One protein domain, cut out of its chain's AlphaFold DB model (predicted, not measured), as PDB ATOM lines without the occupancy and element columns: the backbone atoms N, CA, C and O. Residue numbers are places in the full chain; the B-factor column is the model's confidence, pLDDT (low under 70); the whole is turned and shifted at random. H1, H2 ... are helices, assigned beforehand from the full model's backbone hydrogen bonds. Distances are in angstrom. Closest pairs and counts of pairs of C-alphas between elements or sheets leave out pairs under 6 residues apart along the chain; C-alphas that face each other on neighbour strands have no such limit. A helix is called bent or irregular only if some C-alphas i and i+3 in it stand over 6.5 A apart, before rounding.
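Overview. This is residues 4 to 45 of the 103 residues of the protein "Phenylalanine racemase" of Listeria grandensis (UniProt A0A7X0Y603). One long helix, H2, makes nearly the whole length of this rod, and a single short turn of helix, H1, sits off to the side of its first end, so that the outline is a lopsided L with one very short arm. Most of H2 sticks out alone, with residues 18 to 45 standing free. The printed part has 42 residues with two named helices, H1 and then H2, and no named strand; the class is all helix. The whole is extended, with a radius of gyration of the C-alphas of 17.3 A and spans of 54 by 16 by 6 A.

Arrangement. H1, residues 4 to 7, and H2, residues 11 to 43, are close but not clearly touching, with 1 pair of C-alphas within 8 A. Their closest C-alphas are those of Phe 6 and Lys 14, 7.7 A apart. Their centres are 25.9 A apart. Residues 7 to 13, of which 11 to 13 belong to H2, stand free. In H2 every pair of O of residue i and N of residue i+4 is within hydrogen-bond range, while H1 is too short for any such pair, and its 1 pair of O of residue i and N of residue i+3 is not within range.

Along the chain. H1 begins at Thr 4, whose C-alpha is at (-47.362, 68.969, -35.837), and ends at Glu 7. From its first to its last C-alpha it measures 5.1 A. H2 begins at Glu 11, with its C-alpha at (-36.084, 60.654, -38.305), and ends at Ala 43, with its C-alpha at (-63.324, 30.176, -63.337). It measures 47.9 A from first to last C-alpha and is not bent.

Size, cuts and confidence. The two C-alphas farthest apart are those of Gly 8 and Arg 45, at 54.1 A. The printed part has no cut, and the link from H1 to H2, 3 residues, is tight. The mean pLDDT of the printed part is 95.0, and no printed residue is under 70.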
ATOM      1  N   THR A   4     -48.233  68.605 -36.960       92.19
ATOM      2  CA  THR A   4     -47.362  68.969 -35.837       92.19
ATOM      3  C   THR A   4     -46.869  67.739 -35.074       92.19
ATOM      4  O   THR A   4     -45.700  67.670 -34.712       92.19
ATOM      5  N   GLU A   5     -47.736  66.737 -34.882       88.62
ATOM      6  CA  GLU A   5     -47.361  65.452 -34.270       88.62
ATOM      7  C   GLU A   5     -46.341  64.690 -35.122       88.62
ATOM      8  O   GLU A   5     -45.404  64.112 -34.583       88.62
ATOM      9  N   PHE A   6     -46.492  64.706 -36.450       89.00
ATOM     10  CA  PHE A   6     -45.562  64.033 -37.359       89.00
ATOM     11  C   PHE A   6     -44.205  64.746 -37.447       89.00
ATOM     12  O   PHE A   6     -43.161  64.098 -37.486       89.00
ATOM     13  N   GLU A   7     -44.205  66.080 -37.484       91.75
ATOM     14  CA  GLU A   7     -42.977  66.883 -37.522       91.75
ATOM     15  C   GLU A   7     -42.159  66.742 -36.228       91.75
ATOM     16  O   GLU A   7     -40.930  66.773 -36.297       91.75
ATOM     17  N   GLY A   8     -42.825  66.500 -35.091       93.94
ATOM     18  CA  GLY A   8     -42.193  66.241 -33.794       93.94
ATOM     19  C   GLY A   8     -41.516  64.873 -33.643       93.94
ATOM     20  O   GLY A   8     -40.822  64.660 -32.652       93.94
ATOM     21  N   LEU A   9     -41.688  63.953 -34.599       94.00
ATOM     22  CA  LEU A   9     -41.029  62.644 -34.582       94.00
ATOM     23  C   LEU A   9     -39.540  62.747 -34.928       94.00
ATOM     24  O   LEU A   9     -39.115  63.576 -35.742       94.00
ATOM     25  N   THR A  10     -38.756  61.821 -34.387       96.44
ATOM     26  CA  THR A  10     -37.377  61.596 -34.823       96.44
ATOM     27  C   THR A  10     -37.345  61.032 -36.246       96.44
ATOM     28  O   THR A  10     -38.300  60.419 -36.730       96.44
ATOM     29  N   GLU A  11     -36.219  61.195 -36.945       94.94
ATOM     30  CA  GLU A  11     -36.084  60.654 -38.305       94.94
ATOM     31  C   GLU A  11     -36.198  59.125 -38.355       94.94
ATOM     32  O   GLU A  11     -36.745  58.580 -39.311       94.94
ATOM     33  N   VAL A  12     -35.768  58.430 -37.299       95.81
ATOM     34  CA  VAL A  12     -35.898  56.971 -37.194       95.81
ATOM     35  C   VAL A  12     -37.372  56.556 -37.146       95.81
ATOM     36  O   VAL A  12     -37.789  55.664 -37.881       95.81
ATOM     37  N   GLU A  13     -38.192  57.232 -36.342       95.00
ATOM     38  CA  GLU A  13     -39.633  56.955 -36.252       95.00
ATOM     39  C   GLU A  13     -40.349  57.249 -37.575       95.00
ATOM     40  O   GLU A  13     -41.168  56.450 -38.037       95.00
ATOM     41  N   LYS A  14     -39.990  58.351 -38.245       94.75
ATOM     42  CA  LYS A  14     -40.510  58.665 -39.585       94.75
ATOM     43  C   LYS A  14     -40.137  57.582 -40.599       94.75
ATOM     44  O   LYS A  14     -40.973  57.231 -41.433       94.75
ATOM     45  N   MET A  15     -38.921  57.032 -40.534       95.31
ATOM     46  CA  MET A  15     -38.501  55.919 -41.394       95.31
ATOM     47  C   MET A  15     -39.334  54.658 -41.147       95.31
ATOM     48  O   MET A  15     -39.777  54.050 -42.120       95.31
ATOM     49  N   PHE A  16     -39.615  54.297 -39.890       96.44
ATOM     50  CA  PHE A  16     -40.503  53.168 -39.580       96.44
ATOM     51  C   PHE A  16     -41.903  53.361 -40.165       96.44
ATOM     52  O   PHE A  16     -42.425  52.453 -40.804       96.44
ATOM     53  N   ILE A  17     -42.487  54.555 -40.027       93.88
ATOM     54  CA  ILE A  17     -43.814  54.852 -40.588       93.88
ATOM     55  C   ILE A  17     -43.813  54.713 -42.114       93.88
ATOM     56  O   ILE A  17     -44.715  54.095 -42.680       93.88
ATOM     57  N   ARG A  18     -42.800  55.267 -42.793       94.50
ATOM     58  CA  ARG A  18     -42.665  55.145 -44.255       94.50
ATOM     59  C   ARG A  18     -42.509  53.689 -44.671       94.50
ATOM     60  O   ARG A  18     -43.183  53.250 -45.600       94.50
ATOM     61  N   LYS A  19     -41.682  52.934 -43.947       96.62
ATOM     62  CA  LYS A  19     -41.461  51.515 -44.210       96.62
ATOM     63  C   LYS A  19     -42.742  50.701 -44.056       96.62
ATOM     64  O   LYS A  19     -43.054  49.886 -44.920       96.62
ATOM     65  N   GLU A  20     -43.512  50.949 -43.004       96.44
ATOM     66  CA  GLU A  20     -44.794  50.275 -42.790       96.44
ATOM     67  C   GLU A  20     -45.839  50.666 -43.838       96.44
ATOM     68  O   GLU A  20     -46.607  49.818 -44.292       96.44
ATOM     69  N   TYR A  21     -45.836  51.918 -44.298       96.19
ATOM     70  CA  TYR A  21     -46.682  52.338 -45.411       96.19
ATOM     71  C   TYR A  21     -46.328  51.608 -46.717       96.19
ATOM     72  O   TYR A  21     -47.222  51.110 -47.406       96.19
ATOM     73  N   GLU A  22     -45.038  51.488 -47.045       97.44
ATOM     74  CA  GLU A  22     -44.570  50.702 -48.193       97.44
ATOM     75  C   GLU A  22     -44.975  49.230 -48.065       97.44
ATOM     76  O   GLU A  22     -45.520  48.652 -49.006       97.44
ATOM     77  N   ASN A  23     -44.759  48.634 -46.889       97.62
ATOM     78  CA  ASN A  23     -45.145  47.253 -46.609       97.62
ATOM     79  C   ASN A  23     -46.655  47.062 -46.807       97.62
ATOM     80  O   ASN A  23     -47.065  46.120 -47.488       97.62
ATOM     81  N   LYS A  24     -47.487  47.976 -46.288       97.19
ATOM     82  CA  LYS A  24     -48.941  47.968 -46.504       97.19
ATOM     83  C   LYS A  24     -49.282  48.009 -47.991       97.19
ATOM     84  O   LYS A  24     -50.077  47.195 -48.451       97.19
ATOM     85  N   PHE A  25     -48.684  48.924 -48.750       97.38
ATOM     86  CA  PHE A  25     -48.939  49.040 -50.188       97.38
ATOM     87  C   PHE A  25     -48.571  47.756 -50.945       97.38
ATOM     88  O   PHE A  25     -49.354  47.257 -51.759       97.38
ATOM     89  N   ILE A  26     -47.405  47.179 -50.648       96.75
ATOM     90  CA  ILE A  26     -46.959  45.907 -51.232       96.75
ATOM     91  C   ILE A  26     -47.931  44.781 -50.863       96.75
ATOM     92  O   ILE A  26     -48.299  43.975 -51.721       96.75
ATOM     93  N   HIS A  27     -48.385  44.726 -49.610       95.31
ATOM     94  CA  HIS A  27     -49.357  43.734 -49.172       95.31
ATOM     95  C   HIS A  27     -50.693  43.883 -49.900       95.31
ATOM     96  O   HIS A  27     -51.151  42.908 -50.493       95.31
ATOM     97  N   ASP A  28     -51.274  45.079 -49.930       95.56
ATOM     98  CA  ASP A  28     -52.572  45.335 -50.565       95.56
ATOM     99  C   ASP A  28     -52.547  44.980 -52.060       95.56
ATOM    100  O   ASP A  28     -53.428  44.279 -52.564       95.56
ATOM    101  N   THR A  29     -51.496  45.399 -52.771       96.88
ATOM    102  CA  THR A  29     -51.328  45.101 -54.205       96.88
ATOM    103  C   THR A  29     -51.117  43.610 -54.463       96.88
ATOM    104  O   THR A  29     -51.707  43.049 -55.391       96.88
ATOM    105  N   THR A  30     -50.343  42.932 -53.613       94.62
ATOM    106  CA  THR A  30     -50.141  41.479 -53.693       94.62
ATOM    107  C   THR A  30     -51.443  40.719 -53.446       94.62
ATOM    108  O   THR A  30     -51.761  39.777 -54.176       94.62
ATOM    109  N   TRP A  31     -52.222  41.139 -52.450       92.56
ATOM    110  CA  TRP A  31     -53.525  40.554 -52.141       92.56
ATOM    111  C   TRP A  31     -54.508  40.729 -53.294       92.56
ATOM    112  O   TRP A  31     -55.130  39.751 -53.713       92.56
ATOM    113  N   ALA A  32     -54.598  41.930 -53.867       95.38
ATOM    114  CA  ALA A  32     -55.440  42.187 -55.032       95.38
ATOM    115  C   ALA A  32     -55.034  41.310 -56.226       95.38
ATOM    116  O   ALA A  32     -55.877  40.626 -56.812       95.38
ATOM    117  N   ARG A  33     -53.731  41.242 -56.534       95.31
ATOM    118  CA  ARG A  33     -53.206  40.393 -57.612       95.31
ATOM    119  C   ARG A  33     -53.565  38.924 -57.404       95.31
ATOM    120  O   ARG A  33     -54.028  38.271 -58.338       95.31
ATOM    121  N   ASN A  34     -53.351  38.394 -56.200       94.38
ATOM    122  CA  ASN A  34     -53.646  36.995 -55.885       94.38
ATOM    123  C   ASN A  34     -55.147  36.708 -55.954       94.38
ATOM    124  O   ASN A  34     -55.540  35.648 -56.437       94.38
ATOM    125  N   SER A  35     -55.979  37.667 -55.546       93.50
ATOM    126  CA  SER A  35     -57.437  37.554 -55.627       93.50
ATOM    127  C   SER A  35     -57.908  37.372 -57.064       93.50
ATOM    128  O   SER A  35     -58.623  36.417 -57.371       93.50
ATOM    129  N   VAL A  36     -57.453  38.252 -57.957       95.69
ATOM    130  CA  VAL A  36     -57.801  38.206 -59.383       95.69
ATOM    131  C   VAL A  36     -57.265  36.933 -60.033       95.69
ATOM    132  O   VAL A  36     -57.987  36.267 -60.778       95.69
ATOM    133  N   TYR A  37     -56.024  36.556 -59.721       95.62
ATOM    134  CA  TYR A  37     -55.414  35.338 -60.248       95.62
ATOM    135  C   TYR A  37     -56.198  34.084 -59.837       95.62
ATOM    136  O   TYR A  37     -56.625  33.322 -60.705       95.62
ATOM    137  N   ASN A  38     -56.469  33.909 -58.540       95.00
ATOM    138  CA  ASN A  38     -57.209  32.753 -58.033       95.00
ATOM    139  C   ASN A  38     -58.625  32.696 -58.621       95.00
ATOM    140  O   ASN A  38     -59.080  31.622 -59.008       95.00
ATOM    141  N   ALA A  39     -59.316  33.837 -58.734       94.19
ATOM    142  CA  ALA A  39     -60.638  33.904 -59.359       94.19
ATOM    143  C   ALA A  39     -60.593  33.458 -60.830       94.19
ATOM    144  O   ALA A  39     -61.394  32.619 -61.245       94.19
ATOM    145  N   THR A  40     -59.614  33.950 -61.592       96.06
ATOM    146  CA  THR A  40     -59.434  33.610 -63.012       96.06
ATOM    147  C   THR A  40     -59.125  32.125 -63.199       96.06
ATOM    148  O   THR A  40     -59.714  31.468 -64.060       96.06
ATOM    149  N   VAL A  41     -58.241  31.563 -62.373       95.44
ATOM    150  CA  VAL A  41     -57.901  30.132 -62.415       95.44
ATOM    151  C   VAL A  41     -59.100  29.275 -62.014       95.44
ATOM    152  O   VAL A  41     -59.387  28.280 -62.677       95.44
ATOM    153  N   ASN A  42     -59.833  29.665 -60.970       95.69
ATOM    154  CA  ASN A  42     -61.019  28.942 -60.515       95.69
ATOM    155  C   ASN A  42     -62.151  28.959 -61.546       95.69
ATOM    156  O   ASN A  42     -62.821  27.940 -61.704       95.69
ATOM    157  N   ALA A  43     -62.342  30.072 -62.258       95.44
ATOM    158  CA  ALA A  43     -63.324  30.176 -63.337       95.44
ATOM    159  C   ALA A  43     -63.005  29.222 -64.501       95.44
ATOM    160  O   ALA A  43     -63.908  28.616 -65.068       95.44
ATOM    161  N   ASN A  44     -61.717  29.032 -64.808       95.88
ATOM    162  CA  ASN A  44     -61.239  28.153 -65.885       95.88
ATOM    163  C   ASN A  44     -60.879  26.735 -65.408       95.88
ATOM    164  O   ASN A  44     -60.212  25.965 -66.104       95.88
ATOM    165  N   ARG A  45     -61.279  26.373 -64.191       94.94
ATOM    166  CA  ARG A  45     -60.865  25.130 -63.551       94.94
ATOM    167  C   ARG A  45     -61.615  23.922 -64.123       94.94
ATOM    168  O   ARG A  45     -62.828  23.950 -64.309       94.94
TER     169      ARG A  45